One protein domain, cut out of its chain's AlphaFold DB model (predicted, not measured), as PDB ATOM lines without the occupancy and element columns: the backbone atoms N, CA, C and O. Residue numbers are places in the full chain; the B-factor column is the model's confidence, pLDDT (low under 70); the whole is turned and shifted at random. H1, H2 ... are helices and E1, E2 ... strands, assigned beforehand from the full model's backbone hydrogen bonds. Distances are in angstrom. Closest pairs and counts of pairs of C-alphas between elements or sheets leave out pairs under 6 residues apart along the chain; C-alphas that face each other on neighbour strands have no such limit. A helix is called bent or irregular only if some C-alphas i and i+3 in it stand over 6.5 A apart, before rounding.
ATOM      1  N   PHE A  29     -55.234  25.915  81.671       43.16
ATOM      2  CA  PHE A  29     -54.978  25.529  83.063       43.16
ATOM      3  C   PHE A  29     -56.103  25.830  84.062       43.16
ATOM      4  O   PHE A  29     -55.983  25.441  85.232       43.16
ATOM      5  N   ARG A  30     -57.225  26.425  83.626       40.47
ATOM      6  CA  ARG A  30     -58.329  26.867  84.500       40.47
ATOM      7  C   ARG A  30     -59.266  25.714  84.914       40.47
ATOM      8  O   ARG A  30     -60.451  25.718  84.644       40.47
ATOM      9  N   GLY A  31     -58.708  24.760  85.662       41.75
ATOM     10  CA  GLY A  31     -59.431  23.762  86.460       41.75
ATOM     11  C   GLY A  31     -59.790  22.470  85.721       41.75
ATOM     12  O   GLY A  31     -60.398  22.502  84.663       41.75
ATOM     13  N   PHE A  32     -59.537  21.299  86.325       47.28
ATOM     14  CA  PHE A  32     -60.032  20.030  85.758       47.28
ATOM     15  C   PHE A  32     -61.577  19.906  85.775       47.28
ATOM     16  O   PHE A  32     -62.110  18.834  85.511       47.28
ATOM     17  N   GLY A  33     -62.317  20.971  86.107       46.38
ATOM     18  CA  GLY A  33     -63.757  21.027  85.838       46.38
ATOM     19  C   GLY A  33     -64.058  20.949  84.338       46.38
ATOM     20  O   GLY A  33     -65.067  20.368  83.957       46.38
ATOM     21  N   ASP A  34     -63.130  21.418  83.498       52.09
ATOM     22  CA  ASP A  34     -63.249  21.382  82.041       52.09
ATOM     23  C   ASP A  34     -62.653  20.132  81.395       52.09
ATOM     24  O   ASP A  34     -62.817  19.955  80.196       52.09
ATOM     25  N   LEU A  35     -62.061  19.201  82.155       49.62
ATOM     26  CA  LEU A  35     -61.483  17.980  81.577       49.62
ATOM     27  C   LEU A  35     -62.554  17.097  80.903       49.62
ATOM     28  O   LEU A  35     -62.259  16.296  80.024       49.62
ATOM     29  N   GLU A  36     -63.820  17.229  81.314       47.09
ATOM     30  CA  GLU A  36     -64.958  16.543  80.694       47.09
ATOM     31  C   GLU A  36     -65.427  17.215  79.398       47.09
ATOM     32  O   GLU A  36     -65.773  16.507  78.451       47.09
ATOM     33  N   ASN A  37     -65.366  18.549  79.338       53.47
ATOM     34  CA  ASN A  37     -65.577  19.310  78.107       53.47
ATOM     35  C   ASN A  37     -64.440  19.033  77.121       53.47
ATOM     36  O   ASN A  37     -64.718  18.648  75.992       53.47
ATOM     37  N   GLU A  38     -63.191  19.056  77.590       55.12
ATOM     38  CA  GLU A  38     -62.005  18.643  76.840       55.12
ATOM     39  C   GLU A  38     -62.149  17.207  76.338       55.12
ATOM     40  O   GLU A  38     -61.989  16.968  75.152       55.12
ATOM     41  N   MET A  39     -62.512  16.228  77.178       52.09
ATOM     42  CA  MET A  39     -62.680  14.833  76.734       52.09
ATOM     43  C   MET A  39     -63.820  14.650  75.724       52.09
ATOM     44  O   MET A  39     -63.672  13.866  74.780       52.09
ATOM     45  N   MET A  40     -64.949  15.349  75.882       50.59
ATOM     46  CA  MET A  40     -66.027  15.324  74.884       50.59
ATOM     47  C   MET A  40     -65.630  16.044  73.591       50.59
ATOM     48  O   MET A  40     -65.964  15.580  72.499       50.59
ATOM     49  N   GLU A  41     -64.841  17.107  73.675       54.09
ATOM     50  CA  GLU A  41     -64.245  17.758  72.514       54.09
ATOM     51  C   GLU A  41     -63.111  16.948  71.900       54.09
ATOM     52  O   GLU A  41     -62.943  17.012  70.691       54.09
ATOM     53  N   PHE A  42     -62.421  16.082  72.644       51.22
ATOM     54  CA  PHE A  42     -61.442  15.140  72.103       51.22
ATOM     55  C   PHE A  42     -62.120  14.031  71.289       51.22
ATOM     56  O   PHE A  42     -61.566  13.581  70.287       51.22
ATOM     57  N   SER A  43     -63.360  13.653  71.624       48.31
ATOM     58  CA  SER A  43     -64.200  12.838  70.730       48.31
ATOM     59  C   SER A  43     -64.509  13.574  69.416       48.31
ATOM     60  O   SER A  43     -64.500  12.974  68.335       48.31
ATOM     61  N   ASN A  44     -64.707  14.894  69.474       49.34
ATOM     62  CA  ASN A  44     -64.843  15.731  68.280       49.34
ATOM     63  C   ASN A  44     -63.497  15.947  67.561       49.34
ATOM     64  O   ASN A  44     -63.470  16.007  66.334       49.34
ATOM     65  N   LEU A  45     -62.377  15.951  68.284       51.38
ATOM     66  CA  LEU A  45     -61.020  16.007  67.749       51.38
ATOM     67  C   LEU A  45     -60.674  14.708  67.020       51.38
ATOM     68  O   LEU A  45     -60.055  14.760  65.968       51.38
ATOM     69  N   HIS A  46     -61.174  13.558  67.477       51.34
ATOM     70  CA  HIS A  46     -61.102  12.299  66.733       51.34
ATOM     71  C   HIS A  46     -61.831  12.399  65.381       51.34
ATOM     72  O   HIS A  46     -61.318  11.943  64.358       51.34
ATOM     73  N   LYS A  47     -62.999  13.063  65.334       56.19
ATOM     74  CA  LYS A  47     -63.696  13.361  64.066       56.19
ATOM     75  C   LYS A  47     -62.916  14.355  63.199       56.19
ATOM     76  O   LYS A  47     -62.869  14.185  61.985       56.19
ATOM     77  N   HIS A  48     -62.285  15.358  63.806       51.59
ATOM     78  CA  HIS A  48     -61.497  16.361  63.091       51.59
ATOM     79  C   HIS A  48     -60.184  15.779  62.534       51.59
ATOM     80  O   HIS A  48     -59.853  15.999  61.371       51.59
ATOM     81  N   MET A  49     -59.492  14.932  63.301       50.28
ATOM     82  CA  MET A  49     -58.306  14.188  62.864       50.28
ATOM     83  C   MET A  49     -58.625  13.189  61.757       50.28
ATOM     84  O   MET A  49     -57.833  13.022  60.833       50.28
ATOM     85  N   LYS A  50     -59.806  12.558  61.800       54.38
ATOM     86  CA  LYS A  50     -60.270  11.708  60.700       54.38
ATOM     87  C   LYS A  50     -60.400  12.492  59.386       54.38
ATOM     88  O   LYS A  50     -60.098  11.936  58.336       54.38
ATOM     89  N   ASN A  51     -60.783  13.770  59.449       48.88
ATOM     90  CA  ASN A  51     -60.879  14.638  58.272       48.88
ATOM     91  C   ASN A  51     -59.508  15.181  57.818       48.88
ATOM     92  O   ASN A  51     -59.253  15.238  56.616       48.88
ATOM     93  N   LEU A  52     -58.596  15.497  58.747       51.22
ATOM     94  CA  LEU A  52     -57.215  15.910  58.435       51.22
ATOM     95  C   LEU A  52     -56.411  14.797  57.743       51.22
ATOM     96  O   LEU A  52     -55.702  15.060  56.771       51.22
ATOM     97  N   ASN A  53     -56.601  13.539  58.157       49.81
ATOM     98  CA  ASN A  53     -55.973  12.374  57.523       49.81
ATOM     99  C   ASN A  53     -56.370  12.175  56.047       49.81
ATOM    100  O   ASN A  53     -55.710  11.406  55.354       49.81
ATOM    101  N   GLN A  54     -57.436  12.818  55.556       47.84
ATOM    102  CA  GLN A  54     -57.927  12.589  54.194       47.84
ATOM    103  C   GLN A  54     -57.667  13.753  53.227       47.84
ATOM    104  O   GLN A  54     -57.565  13.505  52.026       47.84
ATOM    105  N   MET A  55     -57.508  14.991  53.710       47.12
ATOM    106  CA  MET A  55     -57.220  16.143  52.838       47.12
ATOM    107  C   MET A  55     -55.732  16.509  52.735       47.12
ATOM    108  O   MET A  55     -55.316  16.928  51.658       47.12
ATOM    109  N   ASP A  56     -54.911  16.303  53.774       50.12
ATOM    110  CA  ASP A  56     -53.522  16.813  53.779       50.12
ATOM    111  C   ASP A  56     -52.440  15.784  53.412       50.12
ATOM    112  O   ASP A  56     -51.341  16.146  52.985       50.12
ATOM    113  N   VAL A  57     -52.750  14.485  53.487       53.91
ATOM    114  CA  VAL A  57     -51.780  13.415  53.170       53.91
ATOM    115  C   VAL A  57     -51.340  13.458  51.697       53.91
ATOM    116  O   VAL A  57     -50.214  13.084  51.374       53.91
ATOM    117  N   ASN A  58     -52.181  13.986  50.801       50.47
ATOM    118  CA  ASN A  58     -51.878  14.051  49.369       50.47
ATOM    119  C   ASN A  58     -51.068  15.289  48.942       50.47
ATOM    120  O   ASN A  58     -50.438  15.243  47.884       50.47
ATOM    121  N   ASN A  59     -51.044  16.373  49.727       54.00
ATOM    122  CA  ASN A  59     -50.364  17.613  49.326       54.00
ATOM    123  C   ASN A  59     -48.935  17.752  49.870       54.00
ATOM    124  O   ASN A  59     -48.124  18.418  49.232       54.00
ATOM    125  N   HIS A  60     -48.585  17.079  50.971       52.56
ATOM    126  CA  HIS A  60     -47.248  17.188  51.577       52.56
ATOM    127  C   HIS A  60     -46.275  16.047  51.242       52.56
ATOM    128  O   HIS A  60     -45.085  16.142  51.545       52.56
ATOM    129  N   ALA A  61     -46.727  15.009  50.533       54.22
ATOM    130  CA  ALA A  61     -45.855  13.919  50.091       54.22
ATOM    131  C   ALA A  61     -44.757  14.363  49.096       54.22
ATOM    132  O   ALA A  61     -43.793  13.629  48.883       54.22
ATOM    133  N   LYS A  62     -44.876  15.554  48.488       56.88
ATOM    134  CA  LYS A  62     -43.922  16.055  47.482       56.88
ATOM    135  C   LYS A  62     -42.585  16.530  48.065       56.88
ATOM    136  O   LYS A  62     -41.596  16.507  47.342       56.88
ATOM    137  N   ASP A  63     -42.533  16.851  49.359       67.94
ATOM    138  CA  ASP A  63     -41.342  17.433  49.999       67.94
ATOM    139  C   ASP A  63     -40.569  16.435  50.877       67.94
ATOM    140  O   ASP A  63     -39.717  16.822  51.674       67.94
ATOM    141  N   GLY A  64     -40.876  15.134  50.781       71.19
ATOM    142  CA  GLY A  64     -40.222  14.097  51.590       71.19
ATOM    143  C   GLY A  64     -40.549  14.171  53.087       71.19
ATOM    144  O   GLY A  64     -39.848  13.567  53.900       71.19
ATOM    145  N   VAL A  65     -41.599  14.910  53.458       80.19
ATOM    146  CA  VAL A  65     -42.104  14.997  54.829       80.19
ATOM    147  C   VAL A  65     -43.111  13.875  55.060       80.19
ATOM    148  O   VAL A  65     -44.083  13.724  54.324       80.19
ATOM    149  N   PHE A  66     -42.884  13.085  56.103       84.38
ATOM    150  CA  PHE A  66     -43.775  12.014  56.534       84.38
ATOM    151  C   PHE A  66     -44.485  12.431  57.817       84.38
ATOM    152  O   PHE A  66     -43.827  12.896  58.743       84.38
ATOM    153  N   GLN A  67     -45.802  12.253  57.887       85.75
ATOM    154  CA  GLN A  67     -46.599  12.558  59.076       85.75
ATOM    155  C   GLN A  67     -47.527  11.389  59.391       85.75
ATOM    156  O   GLN A  67     -48.119  10.794  58.490       85.75
ATOM    157  N   VAL A  68     -47.656  11.064  60.674       86.38
ATOM    158  CA  VAL A  68     -48.549  10.023  61.183       86.38
ATOM    159  C   VAL A  68     -49.301  10.568  62.373       86.38
ATOM    160  O   VAL A  68     -48.701  11.062  63.324       86.38
ATOM    161  N   TYR A  69     -50.614  10.389  62.330       85.00
ATOM    162  CA  TYR A  69     -51.518  10.722  63.413       85.00
ATOM    163  C   TYR A  69     -52.215   9.448  63.881       85.00
ATOM    164  O   TYR A  69     -52.782   8.702  63.081       85.00
ATOM    165  N   SER A  70     -52.185   9.201  65.185       85.56
ATOM    166  CA  SER A  70     -52.885   8.092  65.830       85.56
ATOM    167  C   SER A  70     -53.607   8.597  67.070       85.56
ATOM    168  O   SER A  70     -53.056   9.380  67.836       85.56
ATOM    169  N   SER A  71     -54.840   8.144  67.267       82.94
ATOM    170  CA  SER A  71     -55.678   8.510  68.405       82.94
ATOM    171  C   SER A  71     -56.423   7.271  68.881       82.94
ATOM    172  O   SER A  71     -56.935   6.502  68.062       82.94
ATOM    173  N   SER A  72     -56.482   7.067  70.192       85.94
ATOM    174  CA  SER A  72     -57.238   5.989  70.820       85.94
ATOM    175  C   SER A  72     -58.018   6.510  72.022       85.94
ATOM    176  O   SER A  72     -57.556   7.386  72.751       85.94
ATOM    177  N   TYR A  73     -59.218   5.965  72.209       86.50
ATOM    178  CA  TYR A  73     -60.094   6.248  73.338       86.50
ATOM    179  C   TYR A  73     -60.644   4.926  73.860       86.50
ATOM    180  O   TYR A  73     -61.139   4.103  73.086       86.50
ATOM    181  N   VAL A  74     -60.558   4.721  75.169       90.38
ATOM    182  CA  VAL A  74     -61.043   3.518  75.844       90.38
ATOM    183  C   VAL A  74     -61.902   3.936  77.023       90.38
ATOM    184  O   VAL A  74     -61.500   4.764  77.835       90.38
ATOM    185  N   GLN A  75     -63.076   3.324  77.137       90.44
ATOM    186  CA  GLN A  75     -63.953   3.466  78.291       90.44
ATOM    187  C   GLN A  75     -64.230   2.084  78.876       90.44
ATOM    188  O   GLN A  75     -64.592   1.160  78.148       90.44
ATOM    189  N   SER A  76     -64.076   1.947  80.188       91.88
ATOM    190  CA  SER A  76     -64.388   0.728  80.927       91.88
ATOM    191  C   SER A  76     -65.232   1.043  82.161       91.88
ATOM    192  O   SER A  76     -65.224   2.155  82.685       91.88
ATOM    193  N   SER A  77     -65.982   0.044  82.619       93.19
ATOM    194  CA  SER A  77     -66.781   0.107  83.842       93.19
ATOM    195  C   SER A  77     -66.476  -1.127  84.681       93.19
ATOM    196  O   SER A  77     -66.459  -2.240  84.152       93.19
ATOM    197  N   LYS A  78     -66.249  -0.954  85.983       93.38
ATOM    198  CA  LYS A  78     -66.011  -2.051  86.933       93.38
ATOM    199  C   LYS A  78     -66.766  -1.813  88.236       93.38
ATOM    200  O   LYS A  78     -67.037  -0.672  88.584       93.38
ATOM    201  N   LEU A  79     -67.112  -2.876  88.957       94.94
ATOM    202  CA  LEU A  79     -67.736  -2.760  90.276       94.94
ATOM    203  C   LEU A  79     -66.657  -2.478  91.334       94.94
ATOM    204  O   LEU A  79     -65.676  -3.216  91.426       94.94
ATOM    205  N   GLY A  80     -66.820  -1.400  92.094       93.00
ATOM    206  CA  GLY A  80     -65.931  -0.993  93.174       93.00
ATOM    207  C   GLY A  80     -66.140  -1.795  94.464       93.00
ATOM    208  O   GLY A  80     -67.137  -2.509  94.599       93.00
ATOM    209  N   PRO A  81     -65.224  -1.673  95.445       91.38
ATOM    210  CA  PRO A  81     -65.343  -2.345  96.745       91.38
ATOM    211  C   PRO A  81     -66.602  -1.957  97.532       91.38
ATOM    212  O   PRO A  81     -67.060  -2.714  98.380       91.38
ATOM    213  N   ASP A  82     -67.158  -0.780  97.255       93.94
ATOM    214  CA  ASP A  82     -68.380  -0.239  97.850       93.94
ATOM    215  C   ASP A  82     -69.657  -0.644  97.089       93.94
ATOM    216  O   ASP A  82     -70.744  -0.148  97.386       93.94
ATOM    217  N   GLY A  83     -69.540  -1.523  96.088       95.44
ATOM    218  CA  GLY A  83     -70.648  -1.941  95.234       95.44
ATOM    219  C   GLY A  83     -71.098  -0.878  94.228       95.44
ATOM    220  O   GLY A  83     -72.096  -1.088  93.539       95.44
ATOM    221  N   LYS A  84     -70.391   0.253  94.104       93.75
ATOM    222  CA  LYS A  84     -70.697   1.273  93.095       93.75
ATOM    223  C   LYS A  84     -69.953   0.989  91.799       93.75
ATOM    224  O   LYS A  84     -68.875   0.405  91.791       93.75
ATOM    225  N   ILE A  85     -70.531   1.396  90.674       91.00
ATOM    226  CA  ILE A  85     -69.864   1.276  89.376       91.00
ATOM    227  C   ILE A  85     -68.804   2.374  89.273       91.00
ATOM    228  O   ILE A  85     -69.136   3.557  89.293       91.00
ATOM    229  N   ILE A  86     -67.548   1.968  89.112       92.12
ATOM    230  CA  ILE A  86     -66.428   2.835  88.769       92.12
ATOM    231  C   ILE A  86     -66.306   2.873  87.250       92.12
ATOM    232  O   ILE A  86     -66.095   1.837  86.617       92.12
ATOM    233  N   GLN A  87     -66.427   4.060  86.667       91.50
ATOM    234  CA  GLN A  87     -66.158   4.283  85.248       91.50
ATOM    235  C   GLN A  87     -64.740   4.807  85.080       91.50
ATOM    236  O   GLN A  87     -64.335   5.716  85.798       91.50
ATOM    237  N   GLU A  88     -64.007   4.264  84.118       92.06
ATOM    238  CA  GLU A  88     -62.663   4.697  83.758       92.06
ATOM    239  C   GLU A  88     -62.641   5.075  82.280       92.06
ATOM    240  O   GLU A  88     -63.190   4.374  81.429       92.06
ATOM    241  N   LYS A  89     -62.007   6.200  81.975       88.50
ATOM    242  CA  LYS A  89     -61.828   6.703  80.619       88.50
ATOM    243  C   LYS A  89     -60.345   6.958  80.403       88.50
ATOM    244  O   LYS A  89     -59.698   7.577  81.243       88.50
ATOM    245  N   TYR A  90     -59.832   6.499  79.273       92.12
ATOM    246  CA  TYR A  90     -58.454   6.676  78.846       92.12
ATOM    247  C   TYR A  90     -58.445   7.242  77.433       92.12
ATOM    248  O   TYR A  90     -59.238   6.815  76.590       92.12
ATOM    249  N   PHE A  91     -57.529   8.159  77.155       88.12
ATOM    250  CA  PHE A  91     -57.235   8.577  75.791       88.12
ATOM    251  C   PHE A  91     -55.732   8.703  75.565       88.12
ATOM    252  O   PHE A  91     -54.971   8.987  76.490       88.12
ATOM    253  N   ASP A  92     -55.324   8.489  74.320       88.44
ATOM    254  CA  ASP A  92     -53.947   8.644  73.859       88.44
ATOM    255  C   ASP A  92     -53.975   9.181  72.431       88.44
ATOM    256  O   ASP A  92     -54.484   8.521  71.522       88.44
ATOM    257  N   ASN A  93     -53.454  10.388  72.253       85.69
ATOM    258  CA  ASN A  93     -53.259  11.041  70.972       85.69
ATOM    259  C   ASN A  93     -51.765  11.159  70.732       85.69
ATOM    260  O   ASN A  93     -51.022  11.598  71.605       85.69
ATOM    261  N   ASN A  94     -51.334  10.805  69.535       90.12
ATOM    262  CA  ASN A  94     -49.939  10.833  69.156       90.12
ATOM    263  C   ASN A  94     -49.818  11.307  67.708       90.12
ATOM    264  O   ASN A  94     -50.438  10.735  66.808       90.12
ATOM    265  N   ALA A  95     -49.003  12.332  67.497       89.50
ATOM    266  CA  ALA A  95     -48.543  12.762  66.190       89.50
ATOM    267  C   ALA A  95     -47.041  12.604  66.094       89.50
ATOM    268  O   ALA A  95     -46.308  12.970  67.009       89.50
ATOM    269  N   VAL A  96     -46.586  12.111  64.953       91.50
ATOM    270  CA  VAL A  96     -45.171  11.989  64.622       91.50
ATOM    271  C   VAL A  96     -44.969  12.561  63.233       91.50
ATOM    272  O   VAL A  96     -45.697  12.204  62.311       91.50
ATOM    273  N   ALA A  97     -43.965  13.411  63.069       91.12
ATOM    274  CA  ALA A  97     -43.549  13.900  61.767       91.12
ATOM    275  C   ALA A  97     -42.047  13.750  61.598       91.12
ATOM    276  O   ALA A  97     -41.276  13.876  62.550       91.12
ATOM    277  N   ARG A  98     -41.635  13.490  60.362       91.81
ATOM    278  CA  ARG A  98     -40.240  13.404  59.961       91.81
ATOM    279  C   ARG A  98     -40.021  14.249  58.719       91.81
ATOM    280  O   ARG A  98     -40.691  14.044  57.712       91.81
ATOM    281  N   GLY A  99     -39.080  15.184  58.794       88.75
ATOM    282  CA  GLY A  99     -38.674  16.007  57.658       88.75
ATOM    283  C   GLY A  99     -37.703  15.294  56.720       88.75
ATOM    284  O   GLY A  99     -37.069  14.305  57.096       88.75
ATOM    285  N   ALA A 100     -37.515  15.859  55.526       87.94
ATOM    286  CA  ALA A 100     -36.553  15.368  54.534       87.94
ATOM    287  C   ALA A 100     -35.098  15.348  55.042       87.94
ATOM    288  O   ALA A 100     -34.309  14.494  54.650       87.94
ATOM    289  N   ASN A 101     -34.748  16.249  55.964       88.62
ATOM    290  CA  ASN A 101     -33.445  16.283  56.643       88.62
ATOM    291  C   ASN A 101     -33.276  15.190  57.717       88.62
ATOM    292  O   ASN A 101     -32.249  15.131  58.386       88.62
ATOM    293  N   GLY A 102     -34.284  14.338  57.912       89.62
ATOM    294  CA  GLY A 102     -34.275  13.266  58.897       89.62
ATOM    295  C   GLY A 102     -34.667  13.697  60.310       89.62
ATOM    296  O   GLY A 102     -34.835  12.812  61.150       89.62
ATOM    297  N   HIS A 103     -34.870  14.995  60.573       91.62
ATOM    298  CA  HIS A 103     -35.352  15.450  61.873       91.62
ATOM    299  C   HIS A 103     -36.747  14.914  62.145       91.62
ATOM    300  O   HIS A 103     -37.616  14.941  61.273       91.62
ATOM    301  N   THR A 104     -36.944  14.423  63.363       94.00
ATOM    302  CA  THR A 104     -38.211  13.851  63.810       94.00
ATOM    303  C   THR A 104     -38.768  14.703  64.934       94.00
ATOM    304  O   THR A 104     -38.034  15.079  65.842       94.00
ATOM    305  N   ILE A 105     -40.062  14.980  64.895       95.00
ATOM    306  CA  ILE A 105     -40.797  15.562  66.013       95.00
ATOM    307  C   ILE A 105     -41.968  14.659  66.366       95.00
ATOM    308  O   ILE A 105     -42.523  13.976  65.501       95.00
ATOM    309  N   SER A 106     -42.364  14.671  67.632       94.81
ATOM    310  CA  SER A 106     -43.624  14.069  68.042       94.81
ATOM    311  C   SER A 106     -44.313  14.874  69.133       94.81
ATOM    312  O   SER A 106     -43.668  15.557  69.930       94.81
ATOM    313  N   GLU A 107     -45.633  14.771  69.159       93.31
ATOM    314  CA  GLU A 107     -46.496  15.295  70.209       93.31
ATOM    315  C   GLU A 107     -47.406  14.173  70.683       93.31
ATOM    316  O   GLU A 107     -48.109  13.564  69.876       93.31
ATOM    317  N   ARG A 108     -47.402  13.908  71.987       93.31
ATOM    318  CA  ARG A 108     -48.258  12.907  72.606       93.31
ATOM    319  C   ARG A 108     -49.054  13.521  73.744       93.31
ATOM    320  O   ARG A 108     -48.497  14.158  74.631       93.31
ATOM    321  N   GLN A 109     -50.360  13.320  73.728       91.75
ATOM    322  CA  GLN A 109     -51.272  13.743  74.781       91.75
ATOM    323  C   GLN A 109     -52.004  12.520  75.293       91.75
ATOM    324  O   GLN A 109     -52.610  11.778  74.525       91.75
ATOM    325  N   GLN A 110     -51.953  12.312  76.594       93.56
ATOM    326  CA  GLN A 110     -52.569  11.173  77.240       93.56
ATOM    327  C   GLN A 110     -53.406  11.667  78.400       93.56
ATOM    328  O   GLN A 110     -52.998  12.576  79.122       93.56
ATOM    329  N   GLY A 111     -54.540  11.026  78.630       92.12
ATOM    330  CA  GLY A 111     -55.317  11.319  79.815       92.12
ATOM    331  C   GLY A 111     -56.066  10.123  80.345       92.12
ATOM    332  O   GLY A 111     -56.346   9.149  79.643       92.12
ATOM    333  N   TYR A 112     -56.359  10.220  81.629       94.06
ATOM    334  CA  TYR A 112     -57.105   9.260  82.406       94.06
ATOM    335  C   TYR A 112     -58.068  10.014  83.310       94.06
ATOM    336  O   TYR A 112     -57.685  10.990  83.950       94.06
ATOM    337  N   LYS A 113     -59.302   9.531  83.383       89.12
ATOM    338  CA  LYS A 113     -60.315  10.001  84.323       89.12
ATOM    339  C   LYS A 113     -61.046   8.798  84.879       89.12
ATOM    340  O   LYS A 113     -61.393   7.885  84.125       89.12
ATOM    341  N   ASN A 114     -61.337   8.814  86.171       92.81
ATOM    342  CA  ASN A 114     -62.281   7.873  86.748       92.81
ATOM    343  C   ASN A 114     -63.375   8.559  87.572       92.81
ATOM    344  O   ASN A 114     -63.254   9.708  87.987       92.81
ATOM    345  N   SER A 115     -64.470   7.839  87.808       90.00
ATOM    346  CA  SER A 115     -65.594   8.336  88.612       90.00
ATOM    347  C   SER A 115     -65.272   8.505  90.101       90.00
ATOM    348  O   SER A 115     -66.072   9.097  90.818       90.00
ATOM    349  N   ASP A 116     -64.118   8.018  90.569       89.56
ATOM    350  CA  ASP A 116     -63.647   8.219  91.945       89.56
ATOM    351  C   ASP A 116     -62.976   9.589  92.141       89.56
ATOM    352  O   ASP A 116     -62.506   9.885  93.240       89.56
ATOM    353  N   GLY A 117     -62.894  10.412  91.090       87.44
ATOM    354  CA  GLY A 117     -62.297  11.745  91.138       87.44
ATOM    355  C   GLY A 117     -60.780  11.758  90.956       87.44
ATOM    356  O   GLY A 117     -60.141  12.731  91.342       87.44
ATOM    357  N   ILE A 118     -60.194  10.692  90.404       92.44
ATOM    358  CA  ILE A 118     -58.791  10.697  89.981       92.44
ATOM    359  C   ILE A 118     -58.736  11.092  88.513       92.44
ATOM    360  O   ILE A 118     -59.254  10.374  87.654       92.44
ATOM    361  N   ASP A 119     -58.014  12.171  88.242       91.62
ATOM    362  CA  ASP A 119     -57.745  12.634  86.891       91.62
ATOM    363  C   ASP A 119     -56.235  12.734  86.673       91.62
ATOM    364  O   ASP A 119     -55.489  13.203  87.535       91.62
ATOM    365  N   ARG A 120     -55.763  12.314  85.504       95.06
ATOM    366  CA  ARG A 120     -54.366  12.464  85.093       95.06
ATOM    367  C   ARG A 120     -54.310  12.918  83.657       95.06
ATOM    368  O   ARG A 120     -55.010  12.380  82.805       95.06
ATOM    369  N   PHE A 121     -53.430  13.860  83.388       94.25
ATOM    370  CA  PHE A 121     -53.138  14.335  82.052       94.25
ATOM    371  C   PHE A 121     -51.629  14.385  81.868       94.25
ATOM    372  O   PHE A 121     -50.908  14.840  82.754       94.25
ATOM    373  N   ALA A 122     -51.148  13.914  80.725       95.38
ATOM    374  CA  ALA A 122     -49.753  14.001  80.349       95.38
ATOM    375  C   ALA A 122     -49.623  14.552  78.932       95.38
ATOM    376  O   ALA A 122     -50.283  14.081  78.008       95.38
ATOM    377  N   HIS A 123     -48.725  15.510  78.761       94.44
ATOM    378  CA  HIS A 123     -48.405  16.117  77.480       94.44
ATOM    379  C   HIS A 123     -46.907  16.032  77.245       94.44
ATOM    380  O   HIS A 123     -46.116  16.538  78.033       94.44
ATOM    381  N   GLU A 124     -46.523  15.354  76.179       96.06
ATOM    382  CA  GLU A 124     -45.146  15.084  75.806       96.06
ATOM    383  C   GLU A 124     -44.857  15.666  74.426       96.06
ATOM    384  O   GLU A 124     -45.606  15.462  73.470       96.06
ATOM    385  N   ARG A 125     -43.743  16.384  74.327       95.75
ATOM    386  CA  ARG A 125     -43.177  16.882  73.079       95.75
ATOM    387  C   ARG A 125     -41.767  16.347  72.942       95.75
ATOM    388  O   ARG A 125     -40.961  16.477  73.862       95.75
ATOM    389  N   MET A 126     -41.470  15.788  71.779       97.44
ATOM    390  CA  MET A 126     -40.141  15.311  71.420       97.44
ATOM    391  C   MET A 126     -39.677  15.982  70.135       97.44
ATOM    392  O   MET A 126     -40.466  16.237  69.221       97.44
ATOM    393  N   MET A 127     -38.376  16.215  70.055       96.25
ATOM    394  CA  MET A 127     -37.657  16.618  68.859       96.25
ATOM    395  C   MET A 127     -36.326  15.878  68.839       96.25
ATOM    396  O   MET A 127     -35.431  16.155  69.634       96.25
ATOM    397  N   ASN A 128     -36.198  14.940  67.907       96.00
ATOM    398  CA  ASN A 128     -35.087  14.001  67.825       96.00
ATOM    399  C   ASN A 128     -34.921  13.232  69.152       96.00
ATOM    400  O   ASN A 128     -35.805  12.470  69.538       96.00
ATOM    401  N   ASP A 129     -33.798  13.423  69.837       97.25
ATOM    402  CA  ASP A 129     -33.446  12.842  71.131       97.25
ATOM    403  C   ASP A 129     -33.820  13.733  72.324       97.25
ATOM    404  O   ASP A 129     -33.707  13.292  73.467       97.25
ATOM    405  N   LYS A 130     -34.274  14.964  72.075       98.06
ATOM    406  CA  LYS A 130     -34.662  15.931  73.100       98.06
ATOM    407  C   LYS A 130     -36.160  15.903  73.341       98.06
ATOM    408  O   LYS A 130     -36.942  15.750  72.402       98.06
ATOM    409  N   GLY A 131     -36.581  16.119  74.578       97.38
ATOM    410  CA  GLY A 131     -37.999  16.190  74.876       97.38
ATOM    411  C   GLY A 131     -38.351  16.716  76.249       97.38
ATOM    412  O   GLY A 131     -37.519  16.836  77.147       97.38
ATOM    413  N   LYS A 132     -39.640  16.995  76.395       96.69
ATOM    414  CA  LYS A 132     -40.265  17.458  77.625       96.69
ATOM    415  C   LYS A 132     -41.615  16.785  77.775       96.69
ATOM    416  O   LYS A 132     -42.393  16.720  76.824       96.69
ATOM    417  N   LYS A 133     -41.901  16.326  78.985       97.12
ATOM    418  CA  LYS A 133     -43.183  15.760  79.376       97.12
ATOM    419  C   LYS A 133     -43.703  16.479  80.609       97.12
ATOM    420  O   LYS A 133     -43.025  16.557  81.626       97.12
ATOM    421  N   HIS A 134     -44.916  16.986  80.510       95.19
ATOM    422  CA  HIS A 134     -45.648  17.625  81.588       95.19
ATOM    423  C   HIS A 134     -46.755  16.684  82.049       95.19
ATOM    424  O   HIS A 134     -47.535  16.215  81.225       95.19
ATOM    425  N   ILE A 135     -46.822  16.393  83.344       94.81
ATOM    426  CA  ILE A 135     -47.859  15.557  83.945       94.81
ATOM    427  C   ILE A 135     -48.607  16.395  84.969       94.81
ATOM    428  O   ILE A 135     -47.997  17.059  85.805       94.81
ATOM    429  N   ARG A 136     -49.932  16.347  84.915       92.56
ATOM    430  CA  ARG A 136     -50.822  17.013  85.855       92.56
ATOM    431  C   ARG A 136     -51.796  15.984  86.402       92.56
ATOM    432  O   ARG A 136     -52.505  15.329  85.638       92.56
ATOM    433  N   GLU A 137     -51.829  15.835  87.715       93.50
ATOM    434  CA  GLU A 137     -52.670  14.848  88.391       93.50
ATOM    435  C   GLU A 137     -53.575  15.555  89.394       93.50
ATOM    436  O   GLU A 137     -53.109  16.406  90.151       93.50
ATOM    437  N   ARG A 138     -54.861  15.213  89.397       93.38
ATOM    438  CA  ARG A 138     -55.810  15.565  90.450       93.38
ATOM    439  C   ARG A 138     -56.154  14.296  91.205       93.38
ATOM    440  O   ARG A 138     -56.575  13.303  90.609       93.38
ATOM    441  N   ASP A 139     -55.968  14.333  92.513       94.19
ATOM    442  CA  ASP A 139     -56.366  13.237  93.381       94.19
ATOM    443  C   ASP A 139     -57.828  13.365  93.842       94.19
ATOM    444  O   ASP A 139     -58.526  14.340  93.561       94.19
ATOM    445  N   ARG A 140     -58.279  12.379  94.621       93.00
ATOM    446  CA  ARG A 140     -59.646  12.332  95.161       93.00
ATOM    447  C   ARG A 140     -59.977  13.483  96.115       93.00
ATOM    448  O   ARG A 140     -61.149  13.764  96.337       93.00
ATOM    449  N   THR A 141     -58.966  14.113  96.715       95.00
ATOM    450  CA  THR A 141     -59.148  15.276  97.597       95.00
ATOM    451  C   THR A 141     -59.313  16.570  96.799       95.00
ATOM    452  O   THR A 141     -59.669  17.605  97.357       95.00
ATOM    453  N   GLY A 142     -59.087  16.507  95.483       89.19
ATOM    454  CA  GLY A 142     -59.036  17.659  94.598       89.19
ATOM    455  C   GLY A 142     -57.660  18.322  94.558       89.19
ATOM    456  O   GLY A 142     -57.509  19.318  93.847       89.19
ATOM    457  N   GLN A 143     -56.658  17.790  95.271       93.81
ATOM    458  CA  GLN A 143     -55.296  18.306  95.231       93.81
ATOM    459  C   GLN A 143     -54.713  18.077  93.841       93.81
ATOM    460  O   GLN A 143     -54.744  16.969  93.303       93.81
ATOM    461  N   ILE A 144     -54.178  19.151  93.265       91.69
ATOM    462  CA  ILE A 144     -53.531  19.126  91.960       91.69
ATOM    463  C   ILE A 144     -52.025  19.096  92.173       91.69
ATOM    464  O   ILE A 144     -51.474  19.946  92.871       91.69
ATOM    465  N   THR A 145     -51.363  18.145  91.529       94.12
ATOM    466  CA  THR A 145     -49.907  18.071  91.447       94.12
ATOM    467  C   THR A 145     -49.464  18.186  89.997       94.12
ATOM    468  O   THR A 145     -50.186  17.819  89.064       94.12
ATOM    469  N   THR A 146     -48.278  18.750  89.808       93.44
ATOM    470  CA  THR A 146     -47.681  18.962  88.498       93.44
ATOM    471  C   THR A 146     -46.234  18.515  88.538       93.44
ATOM    472  O   THR A 146     -45.476  18.949  89.402       93.44
ATOM    473  N   THR A 147     -45.856  17.685  87.573       96.75
ATOM    474  CA  THR A 147     -44.512  17.129  87.453       96.75
ATOM    475  C   THR A 147     -44.015  17.342  86.035       96.75
ATOM    476  O   THR A 147     -44.674  16.957  85.070       96.75
ATOM    477  N   ASN A 148     -42.839  17.950  85.904       95.75
ATOM    478  CA  ASN A 148     -42.151  18.079  84.628       95.75
ATOM    479  C   ASN A 148     -41.034  17.034  84.545       95.75
ATOM    480  O   ASN A 148     -40.312  16.799  85.511       95.75
ATOM    481  N   HIS A 149     -40.888  16.425  83.375       97.69
ATOM    482  CA  HIS A 149     -39.803  15.519  83.038       97.69
ATOM    483  C   HIS A 149     -39.113  16.026  81.778       97.69
ATOM    484  O   HIS A 149     -39.773  16.330  80.783       97.69
ATOM    485  N   TYR A 150     -37.788  16.075  81.808       97.31
ATOM    486  CA  TYR A 150     -36.968  16.510  80.686       97.31
ATOM    487  C   TYR A 150     -36.109  15.343  80.201       97.31
ATOM    488  O   TYR A 150     -35.618  14.541  80.995       97.31
ATOM    489  N   MET A 151     -35.965  15.218  78.887       98.00
ATOM    490  CA  MET A 151     -35.219  14.153  78.221       98.00
ATOM    491  C   MET A 151     -34.138  14.807  77.373       98.00
ATOM    492  O   MET A 151     -34.462  15.449  76.380       98.00
ATOM    493  N   ASN A 152     -32.870  14.682  77.774       98.00
ATOM    494  CA  ASN A 152     -31.726  15.321  77.102       98.00
ATOM    495  C   ASN A 152     -31.889  16.846  76.902       98.00
ATOM    496  O   ASN A 152     -31.375  17.427  75.945       98.00
ATOM    497  N   VAL A 153     -32.636  17.483  77.805       97.62
ATOM    498  CA  VAL A 153     -32.857  18.928  77.877       97.62
ATOM    499  C   VAL A 153     -32.574  19.330  79.315       97.62
ATOM    500  O   VAL A 153     -33.154  18.761  80.239       97.62
ATOM    501  N   GLU A 154     -31.647  20.261  79.494       96.75
ATOM    502  CA  GLU A 154     -31.391  20.883  80.791       96.75
ATOM    503  C   GLU A 154     -32.504  21.889  81.103       96.75
ATOM    504  O   GLU A 154     -33.166  22.401  80.200       96.75
ATOM    505  N   GLU A 155     -32.751  22.148  82.385       94.19
ATOM    506  CA  GLU A 155     -33.881  22.977  82.817       94.19
ATOM    507  C   GLU A 155     -33.798  24.418  82.282       94.19
ATOM    508  O   GLU A 155     -34.810  24.996  81.889       94.19
ATOM    509  N   ASP A 156     -32.590  24.966  82.162       97.44
ATOM    510  CA  ASP A 156     -32.307  26.279  81.573       97.44
ATOM    511  C   ASP A 156     -32.450  26.311  80.037       97.44
ATOM    512  O   ASP A 156     -32.631  27.376  79.447       97.44
ATOM    513  N   GLN A 157     -32.435  25.151  79.371       96.94
ATOM    514  CA  GLN A 157     -32.602  25.012  77.919       96.94
ATOM    515  C   GLN A 157     -34.059  24.794  77.488       96.94
ATOM    516  O   GLN A 157     -34.344  24.703  76.289       96.94
ATOM    517  N   VAL A 158     -34.998  24.694  78.432       94.88
ATOM    518  CA  VAL A 158     -36.403  24.358  78.149       94.88
ATOM    519  C   VAL A 158     -37.052  25.363  77.202       94.88
ATOM    520  O   VAL A 158     -37.701  24.959  76.236       94.88
ATOM    521  N   ASP A 159     -36.844  26.659  77.422       95.56
ATOM    522  CA  ASP A 159     -37.435  27.700  76.575       95.56
ATOM    523  C   ASP A 159     -36.851  27.674  75.159       95.56
ATOM    524  O   ASP A 159     -37.561  27.861  74.167       95.56
ATOM    525  N   GLN A 160     -35.554  27.379  75.033       96.56
ATOM    526  CA  GLN A 160     -34.915  27.194  73.734       96.56
ATOM    527  C   GLN A 160     -35.500  25.982  72.998       96.56
ATOM    528  O   GLN A 160     -35.797  26.080  71.804       96.56
ATOM    529  N   PHE A 161     -35.693  24.860  73.699       96.50
ATOM    530  CA  PHE A 161     -36.327  23.666  73.146       96.50
ATOM    531  C   PHE A 161     -37.748  23.959  72.645       96.50
ATOM    532  O   PHE A 161     -38.069  23.599  71.513       96.50
ATOM    533  N   GLU A 162     -38.583  24.645  73.432       93.88
ATOM    534  CA  GLU A 162     -39.963  24.979  73.042       93.88
ATOM    535  C   GLU A 162     -39.993  25.879  71.801       93.88
ATOM    536  O   GLU A 162     -40.744  25.621  70.860       93.88
ATOM    537  N   ASN A 163     -39.127  26.893  71.742       94.00
ATOM    538  CA  ASN A 163     -39.026  27.775  70.578       94.00
ATOM    539  C   ASN A 163     -38.618  27.012  69.308       94.00
ATOM    540  O   ASN A 163     -39.209  27.203  68.241       94.00
ATOM    541  N   GLN A 164     -37.638  26.112  69.420       93.81
ATOM    542  CA  GLN A 164     -37.234  25.240  68.317       93.81
ATOM    543  C   GLN A 164     -38.377  24.307  67.904       93.81
ATOM    544  O   GLN A 164     -38.654  24.165  66.713       93.81
ATOM    545  N   TRP A 165     -39.078  23.717  68.875       93.50
ATOM    546  CA  TRP A 165     -40.179  22.793  68.628       93.50
ATOM    547  C   TRP A 165     -41.316  23.485  67.878       93.50
ATOM    548  O   TRP A 165     -41.778  22.966  66.866       93.50
ATOM    549  N   MET A 166     -41.695  24.696  68.291       89.69
ATOM    550  CA  MET A 166     -42.716  25.508  67.621       89.69
ATOM    551  C   MET A 166     -42.330  25.866  66.179       89.69
ATOM    552  O   MET A 166     -43.179  25.845  65.281       89.69
ATOM    553  N   GLY A 167     -41.052  26.181  65.943       90.06
ATOM    554  CA  GLY A 167     -40.533  26.466  64.605       90.06
ATOM    555  C   GLY A 167     -40.590  25.246  63.682       90.06
ATOM    556  O   GLY A 167     -41.078  25.338  62.556       90.06
ATOM    557  N   VAL A 168     -40.145  24.088  64.173       88.25
ATOM    558  CA  VAL A 168     -40.140  22.836  63.403       88.25
ATOM    559  C   VAL A 168     -41.562  22.303  63.202       88.25
ATOM    560  O   VAL A 168     -41.925  21.934  62.085       88.25
ATOM    561  N   GLY A 169     -42.397  22.333  64.241       84.31
ATOM    562  CA  GLY A 169     -43.798  21.909  64.210       84.31
ATOM    563  C   GLY A 169     -44.642  22.685  63.202       84.31
ATOM    564  O   GLY A 169     -45.502  22.098  62.543       84.31
ATOM    565  N   LYS A 170     -44.340  23.975  62.997       82.62
ATOM    566  CA  LYS A 170     -44.979  24.800  61.959       82.62
ATOM    567  C   LYS A 170     -44.682  24.280  60.560       82.62
ATOM    568  O   LYS A 170     -45.591  24.162  59.746       82.62
ATOM    569  N   ASN A 171     -43.419  23.961  60.303       80.12
ATOM    570  CA  ASN A 171     -42.966  23.493  58.997       80.12
ATOM    571  C   ASN A 171     -43.412  22.053  58.714       80.12
ATOM    572  O   ASN A 171     -43.510  21.654  57.560       80.12
ATOM    573  N   MET A 172     -43.683  21.277  59.764       79.06
ATOM    574  CA  MET A 172     -44.082  19.872  59.675       79.06
ATOM    575  C   MET A 172     -45.583  19.641  59.899       79.06
ATOM    576  O   MET A 172     -45.986  18.498  60.070       79.06
ATOM    577  N   GLY A 173     -46.412  20.689  59.940       72.81
ATOM    578  CA  GLY A 173     -47.874  20.563  60.037       72.81
ATOM    579  C   GLY A 173     -48.433  20.070  61.382       72.81
ATOM    580  O   GLY A 173     -49.647  20.059  61.553       72.81
ATOM    581  N   ILE A 174     -47.591  19.737  62.372       73.88
ATOM    582  CA  ILE A 174     -48.040  19.240  63.691       73.88
ATOM    583  C   ILE A 174     -48.692  20.339  64.548       73.88
ATOM    584  O   ILE A 174     -49.460  20.037  65.461       73.88
ATOM    585  N   ASN A 175     -48.480  21.620  64.226       60.25
ATOM    586  CA  ASN A 175     -48.978  22.759  65.014       60.25
ATOM    587  C   ASN A 175     -50.503  22.806  65.250       60.25
ATOM    588  O   ASN A 175     -50.961  23.628  66.042       60.25
ATOM    589  N   GLN A 176     -51.304  21.962  64.596       55.03
ATOM    590  CA  GLN A 176     -52.757  21.954  64.770       55.03
ATOM    591  C   GLN A 176     -53.254  21.138  65.972       55.03
ATOM    592  O   GLN A 176     -54.369  21.381  66.433       55.03
ATOM    593  N   LEU A 177     -52.456  20.231  66.546       52.69
ATOM    594  CA  LEU A 177     -52.906  19.436  67.699       52.69
ATOM    595  C   LEU A 177     -53.078  20.269  68.973       52.69
ATOM    596  O   LEU A 177     -54.028  20.078  69.728       52.69
ATOM    597  N   SER A 178     -52.204  21.251  69.173       50.19
ATOM    598  CA  SER A 178     -52.343  22.257  70.231       50.19
ATOM    599  C   SER A 178     -53.333  23.379  69.869       50.19
ATOM    600  O   SER A 178     -53.751  24.141  70.739       50.19
ATOM    601  N   GLY A 179     -53.761  23.464  68.605       44.78
ATOM    602  CA  GLY A 179     -54.778  24.406  68.132       44.78
ATOM    603  C   GLY A 179     -56.182  24.108  68.660       44.78
ATOM    604  O   GLY A 179     -56.927  25.046  68.926       44.78
ATOM    605  N   GLY A 180     -56.519  22.835  68.905       44.84
ATOM    606  CA  GLY A 180     -57.777  22.463  69.570       44.84
ATOM    607  C   GLY A 180     -57.907  23.092  70.960       44.84
ATOM    608  O   GLY A 180     -58.960  23.600  71.319       44.84
ATOM    609  N   LEU A 181     -56.794  23.178  71.687       40.00
ATOM    610  CA  LEU A 181     -56.705  23.830  72.994       40.00
ATOM    611  C   LEU A 181     -56.781  25.369  72.916       40.00
ATOM    612  O   LEU A 181     -57.337  26.009  73.805       40.00
ATOM    613  N   LYS A 182     -56.255  25.981  71.844       38.59
ATOM    614  CA  LYS A 182     -56.285  27.444  71.624       38.59
ATOM    615  C   LYS A 182     -57.625  27.963  71.087       38.59
ATOM    616  O   LYS A 182     -58.064  29.030  71.504       38.59
ATOM    617  N   ALA A 183     -58.289  27.227  70.193       37.78
ATOM    618  CA  ALA A 183     -59.604  27.603  69.665       37.78
ATOM    619  C   ALA A 183     -60.680  27.622  70.768       37.78
ATOM    620  O   ALA A 183     -61.571  28.471  70.759       37.78
ATOM    621  N   LEU A 184     -60.538  26.754  71.774       35.09
ATOM    622  CA  LEU A 184     -61.380  26.733  72.969       35.09
ATOM    623  C   LEU A 184     -61.261  27.999  73.825       35.09
ATOM    624  O   LEU A 184     -62.256  28.542  74.307       35.09
ATOM    625  N   GLN A 185     -60.034  28.490  73.985       37.06
ATOM    626  CA  GLN A 185     -59.725  29.701  74.743       37.06
ATOM    627  C   GLN A 185     -60.336  30.960  74.099       37.06
ATOM    628  O   GLN A 185     -60.699  31.904  74.804       37.06
ATOM    629  N   GLU A 186     -60.487  30.983  72.772       36.16
ATOM    630  CA  GLU A 186     -61.139  32.087  72.055       36.16
ATOM    631  C   GLU A 186     -62.671  31.969  72.046       36.16
ATOM    632  O   GLU A 186     -63.356  32.989  72.144       36.16
ATOM    633  N   GLN A 187     -63.234  30.755  72.029       37.59
ATOM    634  CA  GLN A 187     -64.688  30.563  72.088       37.59
ATOM    635  C   GLN A 187     -65.285  30.891  73.470       37.59
ATOM    636  O   GLN A 187     -66.406  31.398  73.550       37.59
ATOM    637  N   GLN A 188     -64.527  30.702  74.555       40.25
ATOM    638  CA  GLN A 188     -64.962  31.066  75.911       40.25
ATOM    639  C   GLN A 188     -64.915  32.577  76.207       40.25
ATOM    640  O   GLN A 188     -65.566  33.031  77.143       40.25
TER     641      GLN A 188
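AT A GLANCE: This is residues 29 to 188 of the 271 residues of an uncharacterized protein of Paramecium tetraurelia (UniProt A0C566). One broad, twisted sheet of six strands makes a wall; its strands shorten from the long hairpin E1 and E2 at one edge to E6 at the other. Two helices cover one face and leave the other bare: H1 runs slantwise over the side of E1 and E2, and H2 crosses E3, E4 and E5 near one end of the strands, while the short H3 is off the sheet, close to H1. The printed part has 160 residues, with three named helices and six named strands in the order H1, E1, E2, E3, E4, E5, E6, H2, H3; the sheet runs E1, E2, E3, E4, E5, E6, antiparallel throughout, and the class is mixed, helices and strands. The whole is compact, with a radius of gyration of the C-alphas of 17.5 A and spans of 57 by 40 by 30 A, the longest along E1 and E2.

HOW THE PARTS SIT: The sheet is made of E1, residues 66 to 79, E2, residues 85 to 98, E3, residues 104 to 114, E4, residues 119 to 127, E5, residues 130 to 138, and E6, residues 144 to 151. It is a meander, each strand the antiparallel neighbour of the one before, and each such pair is a hairpin; E1 and E6 are the edge strands. From edge to edge the strands' lines turn by 35 degrees. Within hydrogen-bond range are, for instance, N 72 and O 92 of E1 and E2 at 2.8 A, N 93 and O 109 of E2 and E3 at 2.8 A, N 108 and O 124 of E3 and E4 at 2.8 A, N 123 and O 134 of E4 and E5 at 2.8 A, and N 135 and O 147 of E5 and E6 at 2.8 A. H1, residues 35 to 55, and H2, residues 155 to 171, lie on the same face, giving two layers, helices on one face of a sheet; the two helices are apart. H1 has a height over the sheet of 9.6 A and lies over E1, E2 and, only just, with 3 C-alphas, E3. On the local plane it stands at 35 degrees to E1, slantwise to the strands; its closest C-alphas to E1 are those of His 46 and Ser 71, 6.8 A apart. H1 has a kink of 33 degrees near residue 44. H2 has a height over the sheet of 9.2 A and lies over E3 and, only just, with 3 C-alphas each, over E4 and E5. It runs across the strands, at 74 degrees to E3 on the local plane; its closest C-alphas to E4 are those of Trp 165 and Met 127, 6.7 A apart. H2 is irregular, with C-alphas 156 and 159 at 7.3 A. H3, residues 179 to 188, is not on the sheet and is apart from H2. H3 and H1 are close but not clearly touching, the closest C-alphas being those of Gly 180 and Leu 45 at 7.5 A. Their lines stand at a steep tilt of 52 degrees, opposite ways. The O i to N i+4 pairs within hydrogen-bond range are 16 of 17 in H1, 10 of 13 in H2 and 4 of 6 in H3.

IN THESE COORDINATES: H1 begins at C-alpha 35 at (-61.483, 17.980, 81.577) and is 29.1 A long. E1 begins at C-alpha 66 at (-43.775, 12.014, 56.534) and measures 43.9 A, E2 43.5 A, E3 33.8 A, E4 27.3 A, E5 27.4 A and E6 23.4 A. H2 measures 25.5 A. H3 measures 14.4 A and ends at C-alpha 188 at (-64.962, 31.066, 75.911).

THE WHOLE: The C-alphas farthest apart are those of Lys 62 and Asp 82, at 58.3 A. The printed part has no cut and no long link; the links H1 to E1 and H2 to H3 are short, the others tight. The mean pLDDT of the printed part is 78.5; residues 29 to 63 and 175 to 188 are under 70.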